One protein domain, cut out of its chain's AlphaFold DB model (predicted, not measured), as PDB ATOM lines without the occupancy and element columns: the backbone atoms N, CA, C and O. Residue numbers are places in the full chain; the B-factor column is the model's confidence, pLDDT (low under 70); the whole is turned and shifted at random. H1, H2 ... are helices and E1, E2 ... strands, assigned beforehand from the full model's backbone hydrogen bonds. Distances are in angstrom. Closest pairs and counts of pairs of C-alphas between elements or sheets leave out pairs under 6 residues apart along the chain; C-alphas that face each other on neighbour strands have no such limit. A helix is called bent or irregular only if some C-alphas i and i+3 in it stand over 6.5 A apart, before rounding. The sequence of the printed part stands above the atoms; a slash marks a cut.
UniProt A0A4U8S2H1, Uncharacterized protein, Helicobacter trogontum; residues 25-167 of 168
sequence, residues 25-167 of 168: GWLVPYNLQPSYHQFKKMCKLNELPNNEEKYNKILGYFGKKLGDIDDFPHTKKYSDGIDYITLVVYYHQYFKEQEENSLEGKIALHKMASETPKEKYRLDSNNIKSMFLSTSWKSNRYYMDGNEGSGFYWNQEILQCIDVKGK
ATOM      1  N   GLY A  25      39.584  89.642  -8.100       54.84
ATOM      2  CA  GLY A  25      39.593  91.089  -8.346       54.84
ATOM      3  C   GLY A  25      38.475  91.903  -7.673       54.84
ATOM      4  O   GLY A  25      37.528  91.366  -7.093       54.84
ATOM      5  N   TRP A  26      38.561  93.233  -7.826       60.88
ATOM      6  CA  TRP A  26      37.659  94.260  -7.269       60.88
ATOM      7  C   TRP A  26      36.154  93.959  -7.413       60.88
ATOM      8  O   TRP A  26      35.344  94.356  -6.575       60.88
ATOM      9  N   LEU A  27      35.760  93.233  -8.460       69.88
ATOM     10  CA  LEU A  27      34.360  92.931  -8.766       69.88
ATOM     11  C   LEU A  27      33.829  91.655  -8.099       69.88
ATOM     12  O   LEU A  27      32.618  91.462  -8.065       69.88
ATOM     13  N   VAL A  28      34.687  90.799  -7.537       76.69
ATOM     14  CA  VAL A  28      34.255  89.548  -6.900       76.69
ATOM     15  C   VAL A  28      33.806  89.823  -5.462       76.69
ATOM     16  O   VAL A  28      34.654  90.168  -4.630       76.69
ATOM     17  N   PRO A  29      32.514  89.642  -5.115       83.88
ATOM     18  CA  PRO A  29      32.032  89.829  -3.750       83.88
ATOM     19  C   PRO A  29      32.830  89.003  -2.740       83.88
ATOM     20  O   PRO A  29      33.171  87.852  -3.007       83.88
ATOM     21  N   TYR A  30      33.061  89.552  -1.545       85.81
ATOM     22  CA  TYR A  30      33.812  88.879  -0.476       85.81
ATOM     23  C   TYR A  30      33.303  87.471  -0.174       85.81
ATOM     24  O   TYR A  30      34.085  86.538  -0.040       85.81
ATOM     25  N   ASN A  31      31.982  87.287  -0.169       84.38
ATOM     26  CA  ASN A  31      31.348  85.993   0.083       84.38
ATOM     27  C   ASN A  31      31.637  84.920  -0.985       84.38
ATOM     28  O   ASN A  31      31.270  83.771  -0.771       84.38
ATOM     29  N   LEU A  32      32.250  85.249  -2.123       85.81
ATOM     30  CA  LEU A  32      32.700  84.254  -3.104       85.81
ATOM     31  C   LEU A  32      34.184  83.897  -2.943       85.81
ATOM     32  O   LEU A  32      34.653  82.955  -3.571       85.81
ATOM     33  N   GLN A  33      34.920  84.612  -2.088       86.44
ATOM     34  CA  GLN A  33      36.348  84.403  -1.888       86.44
ATOM     35  C   GLN A  33      36.595  83.400  -0.742       86.44
ATOM     36  O   GLN A  33      36.174  83.643   0.395       86.44
ATOM     37  N   PRO A  34      37.298  82.275  -0.979       87.50
ATOM     38  CA  PRO A  34      37.526  81.260   0.055       87.50
ATOM     39  C   PRO A  34      38.284  81.776   1.288       87.50
ATOM     40  O   PRO A  34      37.931  81.435   2.420       87.50
ATOM     41  N   SER A  35      39.291  82.632   1.085       90.50
ATOM     42  CA  SER A  35      40.078  83.232   2.170       90.50
ATOM     43  C   SER A  35      39.228  84.144   3.062       90.50
ATOM     44  O   SER A  35      39.400  84.138   4.279       90.50
ATOM     45  N   TYR A  36      38.234  84.840   2.495       91.75
ATOM     46  CA  TYR A  36      37.282  85.634   3.275       91.75
ATOM     47  C   TYR A  36      36.420  84.759   4.192       91.75
ATOM     48  O   TYR A  36      36.196  85.104   5.350       91.75
ATOM     49  N   HIS A  37      35.959  83.596   3.720       91.88
ATOM     50  CA  HIS A  37      35.205  82.660   4.566       91.88
ATOM     51  C   HIS A  37      36.040  82.112   5.718       91.88
ATOM     52  O   HIS A  37      35.525  81.968   6.827       91.88
ATOM     53  N   GLN A  38      37.315  81.805   5.473       93.56
ATOM     54  CA  GLN A  38      38.240  81.376   6.525       93.56
ATOM     55  C   GLN A  38      38.425  82.477   7.574       93.56
ATOM     56  O   GLN A  38      38.226  82.225   8.762       93.56
ATOM     57  N   PHE A  39      38.688  83.704   7.128       94.62
ATOM     58  CA  PHE A  39      38.796  84.882   7.984       94.62
ATOM     59  C   PHE A  39      37.522  85.110   8.807       94.62
ATOM     60  O   PHE A  39      37.566  85.218  10.032       94.62
ATOM     61  N   LYS A  40      36.353  85.081   8.160       94.31
ATOM     62  CA  LYS A  40      35.056  85.246   8.824       94.31
ATOM     63  C   LYS A  40      34.812  84.165   9.876       94.31
ATOM     64  O   LYS A  40      34.282  84.468  10.942       94.31
ATOM     65  N   LYS A  41      35.195  82.910   9.608       94.44
ATOM     66  CA  LYS A  41      35.107  81.816  10.591       94.44
ATOM     67  C   LYS A  41      35.986  82.081  11.811       94.44
ATOM     68  O   LYS A  41      35.506  81.876  12.919       94.44
ATOM     69  N   MET A  42      37.210  82.580  11.622       95.06
ATOM     70  CA  MET A  42      38.088  82.964  12.734       95.06
ATOM     71  C   MET A  42      37.468  84.086  13.570       95.06
ATOM     72  O   MET A  42      37.365  83.952  14.784       95.06
ATOM     73  N   CYS A  43      36.975  85.154  12.936       94.38
ATOM     74  CA  CYS A  43      36.372  86.273  13.661       94.38
ATOM     75  C   CYS A  43      35.123  85.866  14.455       94.38
ATOM     76  O   CYS A  43      34.937  86.330  15.577       94.38
ATOM     77  N   LYS A  44      34.311  84.936  13.932       94.81
ATOM     78  CA  LYS A  44      33.160  84.378  14.660       94.81
ATOM     79  C   LYS A  44      33.548  83.642  15.944       94.81
ATOM     80  O   LYS A  44      32.737  83.582  16.860       94.81
ATOM     81  N   LEU A  45      34.767  83.106  16.051       95.81
ATOM     82  CA  LEU A  45      35.225  82.492  17.303       95.81
ATOM     83  C   LEU A  45      35.314  83.516  18.432       95.81
ATOM     84  O   LEU A  45      35.037  83.178  19.578       95.81
ATOM     85  N   ASN A  46      35.633  84.773  18.118       94.56
ATOM     86  CA  ASN A  46      35.725  85.833  19.120       94.56
ATOM     87  C   ASN A  46      34.359  86.179  19.734       94.56
ATOM     88  O   ASN A  46      34.318  86.658  20.865       94.56
ATOM     89  N   GLU A  47      33.266  85.902  19.016       93.38
ATOM     90  CA  GLU A  47      31.883  86.126  19.459       93.38
ATOM     91  C   GLU A  47      31.357  85.017  20.380       93.38
ATOM     92  O   GLU A  47      30.359  85.218  21.069       93.38
ATOM     93  N   LEU A  48      32.021  83.856  20.412       94.50
ATOM     94  CA  LEU A  48      31.653  82.771  21.317       94.50
ATOM     95  C   LEU A  48      31.884  83.182  22.784       94.50
ATOM     96  O   LEU A  48      32.790  83.984  23.067       94.50
ATOM     97  N   PRO A  49      31.109  82.620  23.733       95.12
ATOM     98  CA  PRO A  49      31.366  82.811  25.155       95.12
ATOM     99  C   PRO A  49      32.772  82.326  25.527       95.12
ATOM    100  O   PRO A  49      33.308  81.395  24.929       95.12
ATOM    101  N   ASN A  50      33.378  82.971  26.523       95.06
ATOM    102  CA  ASN A  50      34.709  82.634  27.028       95.06
ATOM    103  C   ASN A  50      34.669  81.315  27.813       95.06
ATOM    104  O   ASN A  50      34.526  81.312  29.031       95.06
ATOM    105  N   ASN A  51      34.746  80.200  27.091       95.31
ATOM    106  CA  ASN A  51      34.705  78.850  27.630       95.31
ATOM    107  C   ASN A  51      35.783  77.957  26.991       95.31
ATOM    108  O   ASN A  51      36.474  78.351  26.046       95.31
ATOM    109  N   GLU A  52      35.900  76.733  27.505       95.19
ATOM    110  CA  GLU A  52      36.861  75.735  27.033       95.19
ATOM    111  C   GLU A  52      36.742  75.467  25.524       95.19
ATOM    112  O   GLU A  52      37.751  75.393  24.823       95.19
ATOM    113  N   GLU A  53      35.515  75.387  25.000       95.69
ATOM    114  CA  GLU A  53      35.263  75.140  23.580       95.69
ATOM    115  C   GLU A  53      35.861  76.243  22.694       95.69
ATOM    116  O   GLU A  53      36.577  75.949  21.731       95.69
ATOM    117  N   LYS A  54      35.602  77.517  23.019       96.25
ATOM    118  CA  LYS A  54      36.174  78.662  22.300       96.25
ATOM    119  C   LYS A  54      37.697  78.628  22.350       96.25
ATOM    120  O   LYS A  54      38.345  78.776  21.315       96.25
ATOM    121  N   TYR A  55      38.259  78.445  23.540       96.25
ATOM    122  CA  TYR A  55      39.704  78.496  23.745       96.25
ATOM    123  C   TYR A  55      40.408  77.368  22.988       96.25
ATOM    124  O   TYR A  55      41.343  77.635  22.242       96.25
ATOM    125  N   ASN A  56      39.903  76.135  23.059       97.19
ATOM    126  CA  ASN A  56      40.458  75.020  22.292       97.19
ATOM    127  C   ASN A  56      40.331  75.226  20.773       97.19
ATOM    128  O   ASN A  56      41.264  74.908  20.040       97.19
ATOM    129  N   LYS A  57      39.231  75.814  20.277       97.44
ATOM    130  CA  LYS A  57      39.103  76.168  18.848       97.44
ATOM    131  C   LYS A  57      40.141  77.202  18.409       97.44
ATOM    132  O   LYS A  57      40.709  77.064  17.330       97.44
ATOM    133  N   ILE A  58      40.394  78.221  19.232       96.62
ATOM    134  CA  ILE A  58      41.414  79.246  18.967       96.62
ATOM    135  C   ILE A  58      42.819  78.631  18.990       96.62
ATOM    136  O   ILE A  58      43.578  78.796  18.036       96.62
ATOM    137  N   LEU A  59      43.152  77.881  20.042       95.81
ATOM    138  CA  LEU A  59      44.456  77.234  20.204       95.81
ATOM    139  C   LEU A  59      44.720  76.172  19.132       95.81
ATOM    140  O   LEU A  59      45.865  75.995  18.711       95.81
ATOM    141  N   GLY A  60      43.670  75.541  18.603       96.06
ATOM    142  CA  GLY A  60      43.763  74.603  17.491       96.06
ATOM    143  C   GLY A  60      44.422  75.205  16.247       96.06
ATOM    144  O   GLY A  60      45.168  74.508  15.560       96.06
ATOM    145  N   TYR A  61      44.271  76.513  15.996       95.06
ATOM    146  CA  TYR A  61      44.997  77.180  14.907       95.06
ATOM    147  C   TYR A  61      46.512  77.166  15.102       95.06
ATOM    148  O   TYR A  61      47.241  77.265  14.118       95.06
ATOM    149  N   PHE A  62      46.994  77.012  16.333       94.06
ATOM    150  CA  PHE A  62      48.406  76.927  16.704       94.06
ATOM    151  C   PHE A  62      48.868  75.487  16.970       94.06
ATOM    152  O   PHE A  62      50.033  75.285  17.290       94.06
ATOM    153  N   GLY A  63      47.994  74.488  16.792       95.25
ATOM    154  CA  GLY A  63      48.294  73.094  17.132       95.25
ATOM    155  C   GLY A  63      48.389  72.856  18.641       95.25
ATOM    156  O   GLY A  63      49.131  71.981  19.074       95.25
ATOM    157  N   LYS A  64      47.674  73.665  19.429       95.25
ATOM    158  CA  LYS A  64      47.696  73.669  20.894       95.25
ATOM    159  C   LYS A  64      46.291  73.449  21.453       95.25
ATOM    160  O   LYS A  64      45.297  73.554  20.732       95.25
ATOM    161  N   LYS A  65      46.209  73.181  22.752       95.62
ATOM    162  CA  LYS A  65      44.970  73.068  23.532       95.62
ATOM    163  C   LYS A  65      45.156  73.637  24.937       95.62
ATOM    164  O   LYS A  65      46.276  73.882  25.384       95.62
ATOM    165  N   LEU A  66      44.051  73.851  25.643       95.12
ATOM    166  CA  LEU A  66      44.101  74.225  27.052       95.12
ATOM    167  C   LEU A  66      44.870  73.177  27.861       95.12
ATOM    168  O   LEU A  66      44.807  71.975  27.602       95.12
ATOM    169  N   GLY A  67      45.619  73.664  28.841       92.44
ATOM    170  CA  GLY A  67      46.547  72.877  29.635       92.44
ATOM    171  C   GLY A  67      47.934  72.724  29.013       92.44
ATOM    172  O   GLY A  67      48.841  72.340  29.752       92.44
ATOM    173  N   ASP A  68      48.145  73.036  27.732       92.94
ATOM    174  CA  ASP A  68      49.489  73.054  27.144       92.94
ATOM    175  C   ASP A  68      50.347  74.184  27.741       92.94
ATOM    176  O   ASP A  68      49.839  75.149  28.323       92.94
ATOM    177  N   ILE A  69      51.668  74.049  27.604       89.94
ATOM    178  CA  ILE A  69      52.626  75.108  27.940       89.94
ATOM    179  C   ILE A  69      52.553  76.186  26.855       89.94
ATOM    180  O   ILE A  69      52.503  75.872  25.660       89.94
ATOM    181  N   ASP A  70      52.554  77.450  27.276       88.50
ATOM    182  CA  ASP A  70      52.538  78.605  26.382       88.50
ATOM    183  C   ASP A  70      53.950  78.957  25.855       88.50
ATOM    184  O   ASP A  70      54.483  80.041  26.058       88.50
ATOM    185  N   ASP A  71      54.594  77.993  25.197       87.75
ATOM    186  CA  ASP A  71      55.983  78.048  24.706       87.75
ATOM    187  C   ASP A  71      56.102  78.302  23.190       87.75
ATOM    188  O   ASP A  71      57.113  77.980  22.565       87.75
ATOM    189  N   PHE A  72      55.054  78.838  22.564       87.12
ATOM    190  CA  PHE A  72      54.959  78.966  21.108       87.12
ATOM    191  C   PHE A  72      54.717  80.418  20.672       87.12
ATOM    192  O   PHE A  72      54.184  81.234  21.430       87.12
ATOM    193  N   PRO A  73      55.072  80.779  19.425       88.12
ATOM    194  CA  PRO A  73      54.812  82.120  18.931       88.12
ATOM    195  C   PRO A  73      53.305  82.354  18.790       88.12
ATOM    196  O   PRO A  73      52.614  81.688  18.019       88.12
ATOM    197  N   HIS A  74      52.799  83.359  19.507       90.88
ATOM    198  CA  HIS A  74      51.398  83.789  19.408       90.88
ATOM    199  C   HIS A  74      51.052  84.407  18.060       90.88
ATOM    200  O   HIS A  74      49.879  84.461  17.715       90.88
ATOM    201  N   THR A  75      52.048  84.844  17.296       92.19
ATOM    202  CA  THR A  75      51.864  85.383  15.950       92.19
ATOM    203  C   THR A  75      52.492  84.437  14.947       92.19
ATOM    204  O   THR A  75      53.671  84.104  15.066       92.19
ATOM    205  N   LYS A  76      51.737  84.027  13.926       91.44
ATOM    206  CA  LYS A  76      52.293  83.249  12.816       91.44
ATOM    207  C   LYS A  76      51.645  83.585  11.486       91.44
ATOM    208  O   LYS A  76      50.480  83.985  11.440       91.44
ATOM    209  N   LYS A  77      52.403  83.362  10.411       92.06
ATOM    210  CA  LYS A  77      51.876  83.445   9.051       92.06
ATOM    211  C   LYS A  77      50.800  82.372   8.849       92.06
ATOM    212  O   LYS A  77      50.999  81.238   9.291       92.06
ATOM    213  N   TYR A  78      49.678  82.710   8.211       91.62
ATOM    214  CA  TYR A  78      48.581  81.755   7.989       91.62
ATOM    215  C   TYR A  78      48.383  81.394   6.513       91.62
ATOM    216  O   TYR A  78      48.477  80.221   6.158       91.62
ATOM    217  N   SER A  79      48.123  82.370   5.642       88.31
ATOM    218  CA  SER A  79      47.894  82.150   4.205       88.31
ATOM    219  C   SER A  79      48.058  83.445   3.404       88.31
ATOM    220  O   SER A  79      48.137  84.522   3.986       88.31
ATOM    221  N   ASP A  80      48.030  83.385   2.073       79.62
ATOM    222  CA  ASP A  80      48.186  84.589   1.239       79.62
ATOM    223  C   ASP A  80      47.056  85.621   1.429       79.62
ATOM    224  O   ASP A  80      47.294  86.824   1.344       79.62
ATOM    225  N   GLY A  81      45.833  85.174   1.744       86.56
ATOM    226  CA  GLY A  81      44.700  86.069   2.018       86.56
ATOM    227  C   GLY A  81      44.595  86.528   3.475       86.56
ATOM    228  O   GLY A  81      43.952  87.533   3.761       86.56
ATOM    229  N   ILE A  82      45.219  85.804   4.403       92.31
ATOM    230  CA  ILE A  82      45.233  86.101   5.840       92.31
ATOM    231  C   ILE A  82      46.685  86.009   6.268       92.31
ATOM    232  O   ILE A  82      47.174  84.921   6.576       92.31
ATOM    233  N   ASP A  83      47.383  87.138   6.216       86.06
ATOM    234  CA  ASP A  83      48.838  87.135   6.328       86.06
ATOM    235  C   ASP A  83      49.267  86.599   7.689       86.06
ATOM    236  O   ASP A  83      50.035  85.648   7.753       86.06
ATOM    237  N   TYR A  84      48.659  87.102   8.769       90.88
ATOM    238  CA  TYR A  84      48.957  86.673  10.129       90.88
ATOM    239  C   TYR A  84      47.698  86.381  10.943       90.88
ATOM    240  O   TYR A  84      46.647  87.018  10.798       90.88
ATOM    241  N   ILE A  85      47.848  85.426  11.854       93.75
ATOM    242  CA  ILE A  85      46.967  85.262  13.006       93.75
ATOM    243  C   ILE A  85      47.773  85.534  14.271       93.75
ATOM    244  O   ILE A  85      48.915  85.086  14.388       93.75
ATOM    245  N   THR A  86      47.160  86.254  15.204       93.50
ATOM    246  CA  THR A  86      47.744  86.609  16.495       93.50
ATOM    247  C   THR A  86      46.818  86.145  17.611       93.50
ATOM    248  O   THR A  86      45.656  86.551  17.679       93.50
ATOM    249  N   LEU A  87      47.332  85.293  18.491       93.44
ATOM    250  CA  LEU A  87      46.692  84.919  19.742       93.44
ATOM    251  C   LEU A  87      46.842  86.061  20.748       93.44
ATOM    252  O   LEU A  87      47.945  86.548  20.977       93.44
ATOM    253  N   VAL A  88      45.734  86.460  21.369       91.81
ATOM    254  CA  VAL A  88      45.748  87.391  22.498       91.81
ATOM    255  C   VAL A  88      45.107  86.710  23.697       91.81
ATOM    256  O   VAL A  88      43.975  86.222  23.613       91.81
ATOM    257  N   VAL A  89      45.835  86.681  24.814       91.25
ATOM    258  CA  VAL A  89      45.401  86.063  26.070       91.25
ATOM    259  C   VAL A  89      45.377  87.118  27.167       91.25
ATOM    260  O   VAL A  89      46.398  87.711  27.512       91.25
ATOM    261  N   TYR A  90      44.200  87.331  27.741       90.06
ATOM    262  CA  TYR A  90      44.008  88.191  28.896       90.06
ATOM    263  C   TYR A  90      43.784  87.329  30.136       90.06
ATOM    264  O   TYR A  90      42.794  86.597  30.226       90.06
ATOM    265  N   TYR A  91      44.687  87.432  31.108       88.06
ATOM    266  CA  TYR A  91      44.597  86.711  32.373       88.06
ATOM    267  C   TYR A  91      43.840  87.529  33.420       88.06
ATOM    268  O   TYR A  91      43.876  88.758  33.408       88.06
ATOM    269  N   HIS A  92      43.184  86.850  34.363       87.31
ATOM    270  CA  HIS A  92      42.441  87.497  35.450       87.31
ATOM    271  C   HIS A  92      43.304  88.446  36.293       87.31
ATOM    272  O   HIS A  92      42.794  89.450  36.786       87.31
ATOM    273  N   GLN A  93      44.597  88.147  36.449       84.38
ATOM    274  CA  GLN A  93      45.525  88.966  37.232       84.38
ATOM    275  C   GLN A  93      45.673  90.394  36.689       84.38
ATOM    276  O   GLN A  93      45.682  91.330  37.478       84.38
ATOM    277  N   TYR A  94      45.658  90.582  35.363       83.88
ATOM    278  CA  TYR A  94      45.849  91.906  34.756       83.88
ATOM    279  C   TYR A  94      44.742  92.892  35.159       83.88
ATOM    280  O   TYR A  94      44.989  94.080  35.332       83.88
ATOM    281  N   PHE A  95      43.520  92.395  35.367       82.56
ATOM    282  CA  PHE A  95      42.359  93.207  35.754       82.56
ATOM    283  C   PHE A  95      42.271  93.467  37.258       82.56
ATOM    284  O   PHE A  95      41.455  94.273  37.689       82.56
ATOM    285  N   LYS A  96      43.085  92.790  38.079       81.38
ATOM    286  CA  LYS A  96      43.257  93.181  39.486       81.38
ATOM    287  C   LYS A  96      44.133  94.428  39.606       81.38
ATOM    288  O   LYS A  96      44.045  95.133  40.603       81.38
ATOM    289  N   GLU A  97      44.970  94.672  38.601       74.81
ATOM    290  CA  GLU A  97      45.983  95.725  38.597       74.81
ATOM    291  C   GLU A  97      45.553  96.972  37.811       74.81
ATOM    292  O   GLU A  97      46.175  98.018  37.962       74.81
ATOM    293  N   GLN A  98      44.521  96.872  36.964       78.56
ATOM    294  CA  GLN A  98      44.140  97.915  36.006       78.56
ATOM    295  C   GLN A  98      42.623  98.111  35.933       78.56
ATOM    296  O   GLN A  98      41.851  97.155  36.019       78.56
ATOM    297  N   GLU A  99      42.190  99.353  35.706       77.50
ATOM    298  CA  GLU A  99      40.775  99.703  35.556       77.50
ATOM    299  C   GLU A  99      40.281  99.458  34.118       77.50
ATOM    300  O   GLU A  99      40.617 100.187  33.190       77.50
ATOM    301  N   GLU A 100      39.428  98.452  33.914       74.81
ATOM    302  CA  GLU A 100      38.951  98.038  32.576       74.81
ATOM    303  C   GLU A 100      38.198  99.143  31.806       74.81
ATOM    304  O   GLU A 100      38.181  99.164  30.571       74.81
ATOM    305  N   ASN A 101      37.571 100.071  32.531       80.88
ATOM    306  CA  ASN A 101      36.682 101.073  31.951       80.88
ATOM    307  C   ASN A 101      37.402 102.356  31.513       80.88
ATOM    308  O   ASN A 101      36.819 103.131  30.750       80.88
ATOM    309  N   SER A 102      38.656 102.563  31.923       86.94
ATOM    310  CA  SER A 102      39.446 103.727  31.521       86.94
ATOM    311  C   SER A 102      40.285 103.434  30.272       86.94
ATOM    312  O   SER A 102      40.637 102.290  29.968       86.94
ATOM    313  N   LEU A 103      40.596 104.476  29.494       86.81
ATOM    314  CA  LEU A 103      41.480 104.348  28.331       86.81
ATOM    315  C   LEU A 103      42.881 103.876  28.752       86.81
ATOM    316  O   LEU A 103      43.443 102.984  28.121       86.81
ATOM    317  N   GLU A 104      43.410 104.449  29.833       87.31
ATOM    318  CA  GLU A 104      44.719 104.097  30.390       87.31
ATOM    319  C   GLU A 104      44.769 102.632  30.823       87.31
ATOM    320  O   GLU A 104      45.693 101.914  30.440       87.31
ATOM    321  N   GLY A 105      43.738 102.152  31.522       87.06
ATOM    322  CA  GLY A 105      43.662 100.755  31.929       87.06
ATOM    323  C   GLY A 105      43.571  99.806  30.734       87.06
ATOM    324  O   GLY A 105      44.268  98.796  30.707       87.06
ATOM    325  N   LYS A 106      42.821 100.147  29.677       85.94
ATOM    326  CA  LYS A 106      42.799  99.350  28.430       85.94
ATOM    327  C   LYS A 106      44.172  99.265  27.762       85.94
ATOM    328  O   LYS A 106      44.562  98.185  27.312       85.94
ATOM    329  N   ILE A 107      44.904 100.376  27.707       87.44
ATOM    330  CA  ILE A 107      46.272 100.412  27.171       87.44
ATOM    331  C   ILE A 107      47.197  99.547  28.034       87.44
ATOM    332  O   ILE A 107      47.939  98.723  27.497       87.44
ATOM    333  N   ALA A 108      47.116  99.673  29.359       87.12
ATOM    334  CA  ALA A 108      47.918  98.896  30.295       87.12
ATOM    335  C   ALA A 108      47.634  97.390  30.190       87.12
ATOM    336  O   ALA A 108      48.567  96.599  30.080       87.12
ATOM    337  N   LEU A 109      46.361  96.990  30.120       87.06
ATOM    338  CA  LEU A 109      45.954  95.600  29.901       87.06
ATOM    339  C   LEU A 109      46.543  95.045  28.599       87.06
ATOM    340  O   LEU A 109      47.066  93.930  28.582       87.06
ATOM    341  N   HIS A 110      46.475  95.805  27.501       85.06
ATOM    342  CA  HIS A 110      47.024  95.370  26.215       85.06
ATOM    343  C   HIS A 110      48.555  95.245  26.248       85.06
ATOM    344  O   HIS A 110      49.111  94.285  25.707       85.06
ATOM    345  N   LYS A 111      49.229  96.169  26.938       86.88
ATOM    346  CA  LYS A 111      50.672  96.117  27.183       86.88
ATOM    347  C   LYS A 111      51.053  94.872  27.988       86.88
ATOM    348  O   LYS A 111      51.885  94.095  27.531       86.88
ATOM    349  N   MET A 112      50.377  94.611  29.107       84.69
ATOM    350  CA  MET A 112      50.601  93.413  29.928       84.69
ATOM    351  C   MET A 112      50.390  92.122  29.136       84.69
ATOM    352  O   MET A 112      51.215  91.212  29.209       84.69
ATOM    353  N   ALA A 113      49.318  92.040  28.342       84.38
ATOM    354  CA  ALA A 113      49.054  90.875  27.500       84.38
ATOM    355  C   ALA A 113      50.150  90.644  26.445       84.38
ATOM    356  O   ALA A 113      50.411  89.503  26.071       84.38
ATOM    357  N   SER A 114      50.805  91.714  25.988       81.44
ATOM    358  CA  SER A 114      51.890  91.651  25.006       81.44
ATOM    359  C   SER A 114      53.247  91.314  25.636       81.44
ATOM    360  O   SER A 114      54.039  90.603  25.021       81.44
ATOM    361  N   GLU A 115      53.509  91.811  26.848       79.50
ATOM    362  CA  GLU A 115      54.802  91.708  27.542       79.50
ATOM    363  C   GLU A 115      54.919  90.500  28.481       79.50
ATOM    364  O   GLU A 115      56.030  90.123  28.851       79.50
ATOM    365  N   THR A 116      53.802  89.886  28.888       73.56
ATOM    366  CA  THR A 116      53.846  88.778  29.851       73.56
ATOM    367  C   THR A 116      54.649  87.603  29.293       73.56
ATOM    368  O   THR A 116      54.340  87.128  28.196       73.56
ATOM    369  N   PRO A 117      55.648  87.093  30.043       65.56
ATOM    370  CA  PRO A 117      56.444  85.948  29.622       65.56
ATOM    371  C   PRO A 117      55.558  84.720  29.413       65.56
ATOM    372  O   PRO A 117      55.006  84.163  30.362       65.56
ATOM    373  N   LYS A 118      55.432  84.315  28.152       70.12
ATOM    374  CA  LYS A 118      54.540  83.238  27.698       70.12
ATOM    375  C   LYS A 118      55.006  81.888  28.248       70.12
ATOM    376  O   LYS A 118      54.244  81.140  28.847       70.12
ATOM    377  N   GLU A 119      56.316  81.679  28.247       65.50
ATOM    378  CA  GLU A 119      56.989  80.413  28.562       65.50
ATOM    379  C   GLU A 119      56.823  79.923  30.017       65.50
ATOM    380  O   GLU A 119      57.170  78.786  30.332       65.50
ATOM    381  N   LYS A 120      56.296  80.753  30.932       62.53
ATOM    382  CA  LYS A 120      56.194  80.426  32.366       62.53
ATOM    383  C   LYS A 120      54.841  79.828  32.778       62.53
ATOM    384  O   LYS A 120      54.728  79.317  33.893       62.53
ATOM    385  N   TYR A 121      53.820  79.872  31.919       72.06
ATOM    386  CA  TYR A 121      52.449  79.530  32.305       72.06
ATOM    387  C   TYR A 121      51.855  78.399  31.462       72.06
ATOM    388  O   TYR A 121      52.064  78.295  30.255       72.06
ATOM    389  N   ARG A 122      51.069  77.538  32.122       85.94
ATOM    390  CA  ARG A 122      50.135  76.652  31.422       85.94
ATOM    391  C   ARG A 122      48.916  77.468  31.016       85.94
ATOM    392  O   ARG A 122      48.451  78.302  31.795       85.94
ATOM    393  N   LEU A 123      48.369  77.177  29.840       88.62
ATOM    394  CA  LEU A 123      47.118  77.759  29.358       88.62
ATOM    395  C   LEU A 123      45.931  77.191  30.147       88.62
ATOM    396  O   LEU A 123      45.206  76.320  29.675       88.62
ATOM    397  N   ASP A 124      45.774  77.651  31.383       88.12
ATOM    398  CA  ASP A 124      44.731  77.223  32.310       88.12
ATOM    399  C   ASP A 124      43.498  78.119  32.174       88.12
ATOM    400  O   ASP A 124      43.562  79.333  32.392       88.12
ATOM    401  N   SER A 125      42.353  77.513  31.856       87.56
ATOM    402  CA  SER A 125      41.077  78.216  31.726       87.56
ATOM    403  C   SER A 125      40.675  78.977  32.989       87.56
ATOM    404  O   SER A 125      40.015  80.001  32.871       87.56
ATOM    405  N   ASN A 126      41.092  78.527  34.178       88.56
ATOM    406  CA  ASN A 126      40.784  79.204  35.442       88.56
ATOM    407  C   ASN A 126      41.544  80.527  35.604       88.56
ATOM    408  O   ASN A 126      41.091  81.429  36.304       88.56
ATOM    409  N   ASN A 127      42.696  80.655  34.942       88.88
ATOM    410  CA  ASN A 127      43.529  81.854  35.005       88.88
ATOM    411  C   ASN A 127      43.232  82.822  33.849       88.88
ATOM    412  O   ASN A 127      43.538  84.014  33.946       88.88
ATOM    413  N   ILE A 128      42.615  82.333  32.771       91.19
ATOM    414  CA  ILE A 128      42.326  83.094  31.553       91.19
ATOM    415  C   ILE A 128      40.947  83.755  31.652       91.19
ATOM    416  O   ILE A 128      39.909  83.102  31.559       91.19
ATOM    417  N   LYS A 129      40.937  85.088  31.728       91.62
ATOM    418  CA  LYS A 129      39.713  85.903  31.679       91.62
ATOM    419  C   LYS A 129      39.085  85.888  30.285       91.62
ATOM    420  O   LYS A 129      37.863  85.820  30.148       91.62
ATOM    421  N   SER A 130      39.915  86.016  29.249       92.69
ATOM    422  CA  SER A 130      39.476  85.954  27.855       92.69
ATOM    423  C   SER A 130      40.622  85.602  26.912       92.69
ATOM    424  O   SER A 130      41.779  85.927  27.172       92.69
ATOM    425  N   MET A 131      40.278  84.970  25.796       93.38
ATOM    426  CA  MET A 131      41.192  84.653  24.705       93.38
ATOM    427  C   MET A 131      40.487  84.938  23.383       93.38
ATOM    428  O   MET A 131      39.309  84.608  23.225       93.38
ATOM    429  N   PHE A 132      41.191  85.554  22.440       93.56
ATOM    430  CA  PHE A 132      40.651  85.852  21.117       93.56
ATOM    431  C   PHE A 132      41.752  85.837  20.054       93.56
ATOM    432  O   PHE A 132      42.945  85.902  20.358       93.56
ATOM    433  N   LEU A 133      41.329  85.736  18.796       93.75
ATOM    434  CA  LEU A 133      42.196  85.859  17.631       93.75
ATOM    435  C   LEU A 133      42.128  87.282  17.091       93.75
ATOM    436  O   LEU A 133      41.056  87.760  16.718       93.75
ATOM    437  N   SER A 134      43.277  87.937  16.995       91.88
ATOM    438  CA  SER A 134      43.438  89.114  16.152       91.88
ATOM    439  C   SER A 134      43.960  88.667  14.792       91.88
ATOM    440  O   SER A 134      44.952  87.944  14.694       91.88
ATOM    441  N   THR A 135      43.258  89.038  13.729       92.69
ATOM    442  CA  THR A 135      43.647  88.695  12.364       92.69
ATOM    443  C   THR A 135      43.086  89.719  11.390       92.69
ATOM    444  O   THR A 135      42.101  90.407  11.685       92.69
ATOM    445  N   SER A 136      43.731  89.819  10.235       92.56
ATOM    446  CA  SER A 136      43.324  90.685   9.146       92.56
ATOM    447  C   SER A 136      43.303  89.925   7.827       92.56
ATOM    448  O   SER A 136      44.090  89.007   7.588       92.56
ATOM    449  N   TRP A 137      42.370  90.312   6.968       93.25
ATOM    450  CA  TRP A 137      42.196  89.742   5.646       93.25
ATOM    451  C   TRP A 137      42.538  90.773   4.581       93.25
ATOM    452  O   TRP A 137      41.985  91.875   4.555       93.25
ATOM    453  N   LYS A 138      43.459  90.391   3.698       90.12
ATOM    454  CA  LYS A 138      43.857  91.168   2.531       90.12
ATOM    455  C   LYS A 138      42.805  90.962   1.452       90.12
ATOM    456  O   LYS A 138      42.727  89.893   0.852       90.12
ATOM    457  N   SER A 139      41.998  91.990   1.206       86.00
ATOM    458  CA  SER A 139      40.906  91.903   0.229       86.00
ATOM    459  C   SER A 139      41.380  91.906  -1.228       86.00
ATOM    460  O   SER A 139      40.584  91.633  -2.125       86.00
ATOM    461  N   ASN A 140      42.652  92.267  -1.459       82.31
ATOM    462  CA  ASN A 140      43.231  92.573  -2.777       82.31
ATOM    463  C   ASN A 140      42.479  93.667  -3.550       82.31
ATOM    464  O   ASN A 140      42.599  93.783  -4.769       82.31
ATOM    465  N   ARG A 141      41.721  94.502  -2.836       84.31
ATOM    466  CA  ARG A 141      41.087  95.699  -3.375       84.31
ATOM    467  C   ARG A 141      41.960  96.899  -3.065       84.31
ATOM    468  O   ARG A 141      42.420  97.032  -1.938       84.31
ATOM    469  N   TYR A 142      42.185  97.750  -4.059       85.38
ATOM    470  CA  TYR A 142      43.030  98.931  -3.923       85.38
ATOM    471  C   TYR A 142      42.214 100.194  -4.169       85.38
ATOM    472  O   TYR A 142      41.465 100.260  -5.142       85.38
ATOM    473  N   TYR A 143      42.363 101.190  -3.306       84.19
ATOM    474  CA  TYR A 143      41.725 102.495  -3.445       84.19
ATOM    475  C   TYR A 143      42.780 103.601  -3.446       84.19
ATOM    476  O   TYR A 143      43.885 103.420  -2.934       84.19
ATOM    477  N   MET A 144      42.447 104.731  -4.068       88.75
ATOM    478  CA  MET A 144      43.304 105.915  -4.042       88.75
ATOM    479  C   MET A 144      43.189 106.588  -2.677       88.75
ATOM    480  O   MET A 144      42.083 106.884  -2.229       88.75
ATOM    481  N   ASP A 145      44.330 106.830  -2.048       89.25
ATOM    482  CA  ASP A 145      44.457 107.485  -0.750       89.25
ATOM    483  C   ASP A 145      45.510 108.603  -0.829       89.25
ATOM    484  O   ASP A 145      46.217 108.751  -1.834       89.25
ATOM    485  N   GLY A 146      45.614 109.391   0.237       89.25
ATOM    486  CA  GLY A 146      46.529 110.520   0.343       89.25
ATOM    487  C   GLY A 146      45.924 111.855  -0.089       89.25
ATOM    488  O   GLY A 146      44.736 111.975  -0.390       89.25
ATOM    489  N   ASN A 147      46.750 112.900  -0.049       90.44
ATOM    490  CA  ASN A 147      46.363 114.267  -0.393       90.44
ATOM    491  C   ASN A 147      47.557 115.054  -0.955       90.44
ATOM    492  O   ASN A 147      48.672 114.543  -1.035       90.44
ATOM    493  N   GLU A 148      47.333 116.316  -1.319       87.31
ATOM    494  CA  GLU A 148      48.348 117.185  -1.930       87.31
ATOM    495  C   GLU A 148      49.611 117.386  -1.065       87.31
ATOM    496  O   GLU A 148      50.672 117.675  -1.608       87.31
ATOM    497  N   GLY A 149      49.534 117.190   0.258       87.56
ATOM    498  CA  GLY A 149      50.669 117.322   1.180       87.56
ATOM    499  C   GLY A 149      51.477 116.038   1.411       87.56
ATOM    500  O   GLY A 149      52.645 116.120   1.778       87.56
ATOM    501  N   SER A 150      50.882 114.858   1.203       86.12
ATOM    502  CA  SER A 150      51.530 113.549   1.422       86.12
ATOM    503  C   SER A 150      51.706 112.707   0.152       86.12
ATOM    504  O   SER A 150      52.382 111.679   0.194       86.12
ATOM    505  N   GLY A 151      51.147 113.158  -0.974       92.00
ATOM    506  CA  GLY A 151      51.119 112.444  -2.248       92.00
ATOM    507  C   GLY A 151      49.950 111.462  -2.348       92.00
ATOM    508  O   GLY A 151      49.471 110.932  -1.346       92.00
ATOM    509  N   PHE A 152      49.493 111.212  -3.577       91.50
ATOM    510  CA  PHE A 152      48.463 110.214  -3.865       91.50
ATOM    511  C   PHE A 152      49.088 108.837  -4.107       91.50
ATOM    512  O   PHE A 152      50.043 108.717  -4.878       91.50
ATOM    513  N   TYR A 153      48.535 107.791  -3.494       89.56
ATOM    514  CA  TYR A 153      49.015 106.415  -3.646       89.56
ATOM    515  C   TYR A 153      47.873 105.396  -3.597       89.56
ATOM    516  O   TYR A 153      46.779 105.672  -3.108       89.56
ATOM    517  N   TRP A 154      48.141 104.196  -4.117       86.44
ATOM    518  CA  TRP A 154      47.227 103.061  -4.011       86.44
ATOM    519  C   TRP A 154      47.393 102.386  -2.655       86.44
ATOM    520  O   TRP A 154      48.468 101.876  -2.343       86.44
ATOM    521  N   ASN A 155      46.320 102.348  -1.872       86.50
ATOM    522  CA  ASN A 155      46.271 101.648  -0.598       86.50
ATOM    523  C   ASN A 155      45.420 100.381  -0.722       86.50
ATOM    524  O   ASN A 155      44.402 100.379  -1.414       86.50
ATOM    525  N   GLN A 156      45.843  99.293  -0.079       86.69
ATOM    526  CA  GLN A 156      45.102  98.035  -0.083       86.69
ATOM    527  C   GLN A 156      44.059  98.039   1.038       86.69
ATOM    528  O   GLN A 156      44.389  98.251   2.202       86.69
ATOM    529  N   GLU A 157      42.809  97.720   0.717       87.00
ATOM    530  CA  GLU A 157      41.766  97.505   1.715       87.00
ATOM    531  C   GLU A 157      42.059  96.220   2.503       87.00
ATOM    532  O   GLU A 157      42.151  95.110   1.956       87.00
ATOM    533  N   ILE A 158      42.180  96.378   3.815       90.25
ATOM    534  CA  ILE A 158      42.399  95.303   4.774       90.25
ATOM    535  C   ILE A 158      41.201  95.288   5.717       90.25
ATOM    536  O   ILE A 158      40.868  96.313   6.303       90.25
ATOM    537  N   LEU A 159      40.575  94.123   5.889       91.94
ATOM    538  CA  LEU A 159      39.499  93.949   6.863       91.94
ATOM    539  C   LEU A 159      40.026  93.300   8.135       91.94
ATOM    540  O   LEU A 159      40.743  92.303   8.082       91.94
ATOM    541  N   GLN A 160      39.607  93.813   9.280       91.88
ATOM    542  CA  GLN A 160      39.840  93.252  10.603       91.88
ATOM    543  C   GLN A 160      38.547  92.651  11.165       91.88
ATOM    544  O   GLN A 160      37.445  92.889  10.667       91.88
ATOM    545  N   CYS A 161      38.648  91.854  12.231       90.88
ATOM    546  CA  CYS A 161      37.457  91.238  12.824       90.88
ATOM    547  C   CYS A 161      36.411  92.255  13.316       90.88
ATOM    548  O   CYS A 161      35.219  91.939  13.324       90.88
ATOM    549  N   ILE A 162      36.826  93.474  13.676       87.06
ATOM    550  CA  ILE A 162      35.904  94.556  14.045       87.06
ATOM    551  C   ILE A 162      35.016  94.993  12.866       87.06
ATOM    552  O   ILE A 162      33.823  95.229  13.060       87.06
ATOM    553  N   ASP A 163      35.544  94.971  11.639       86.75
ATOM    554  CA  ASP A 163      34.821  95.357  10.419       86.75
ATOM    555  C   ASP A 163      33.775  94.317  10.005       86.75
ATOM    556  O   ASP A 163      32.787  94.631   9.338       86.75
ATOM    557  N   VAL A 164      33.975  93.057  10.403       83.94
ATOM    558  CA  VAL A 164      33.016  91.969  10.160       83.94
ATOM    559  C   VAL A 164      31.818  92.083  11.100       83.94
ATOM    560  O   VAL A 164      30.688  91.844  10.678       83.94
ATOM    561  N   LYS A 165      32.048  92.475  12.358       71.50
ATOM    562  CA  LYS A 165      31.010  92.568  13.394       71.50
ATOM    563  C   LYS A 165      29.998  93.691  13.125       71.50
ATOM    564  O   LYS A 165      28.831  93.556  13.486       71.50
ATOM    565  N   GLY A 166      30.440  94.786  12.502       58.34
ATOM    566  CA  GLY A 166      29.608  95.956  12.193       58.34
ATOM    567  C   GLY A 166      28.688  95.806  10.975       58.34
ATOM    568  O   GLY A 166      27.787  96.620  10.799       58.34
ATOM    569  N   LYS A 167      28.878  94.773  10.143       53.59
ATOM    570  CA  LYS A 167      28.049  94.498   8.957       53.59
ATOM    571  C   LYS A 167      26.932  93.508   9.319       53.59
ATOM    572  O   LYS A 167      27.052  92.317   9.032       53.59
TER     573      LYS A 167
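This is residues 25 to 167 of the 168 residues of an uncharacterized protein of Helicobacter trogontum (UniProt A0A4U8S2H1). A strongly twisted sheet of four strands is built round the very long, bent strand E3, and the helical hairpin of H1 and H2 covers part of it. At one end, past the bends of E3 at residue 142 and E4 at residue 154, the E3-E4 hairpin turns away as an arm; towards the other end H4 packs on E2, with short H3 beside it. The printed part has 143 residues, with H1 H2 E1 E2 H3 H4 E3 E4 H5 along the chain; the sheet order is E1 E2 E3 E4, antiparallel, and the class is mixed, helices and strands. It is only just loose, close to compact, with a radius of gyration of the C-alphas of 17.6 A and spans of 49 by 36 by 27 A.

Start at H1, residues 34 to 47, which touches H2, residues 52 to 60, with residues 42 to 46 alone; the closest C-alphas, of Leu 45 and Lys 54, are 6.4 A apart. This hairpin runs opposite ways at a steep tilt of 35.2 degrees, only just past shallow. H1 lies over E3, residues 128 to 147, at a height over the sheet of 8.1 A, with closest C-alphas Asn 46 and Phe 132 at 5.3 A. H2 also lies over E3, at a height over the sheet of 8.9 A; H1 and H2 on one face of the sheet make two layers, helices and sheet. Next look at the hairpin of E1, residues 75 to 77, and E2, residues 84 to 91: N 76 and O 85 are 3.0 A apart, within hydrogen-bond range. E2 and E3 are antiparallel, with N 88 and O 132 at 3.0 A. H4, residues 103 to 115, only grazes the sheet, with residues 109 to 114. H3, residues 94 to 97, touches H4 residues 109 to 113 alone, closest at C-alphas Tyr 94 and Leu 109, 6.1 A. E3 forms a hairpin with E4, residues 151 to 160, with N 143 and O 155 at 2.9 A. H5, residues 161 to 165, touches H1 residues 40 to 43 alone, closest at C-alphas Cys 43 and Cys 161, 5.2 A, and only grazes the sheet with residues 161 to 163. Every O i to N i+4 pair is within hydrogen-bond range in H2, H4 and H5; H1 has 8 of 10, and H3 is too short for one.

Find C-alpha 34 at (37.526, 81.260, 0.055), where H1 begins its 20.8 A. H2 spans 11.8 A, E2 22.7 A and H4 18.4 A; E1, H3 and H5 are short. E3 begins at C-alpha 128, (42.326, 83.094, 31.553), and runs 44.8 A; E4 runs 25.7 A to C-alpha 160 at (39.840, 93.252, 10.603).

The farthest C-alphas, of Gly 67 and Glu 148, are 54.4 A apart. The printed part has no cut; the links H2 to E1 and H4 to E3 are long. Look for pLDDT under 70 at residues 25 to 27, 117, 119 to 120 and 166 to 167.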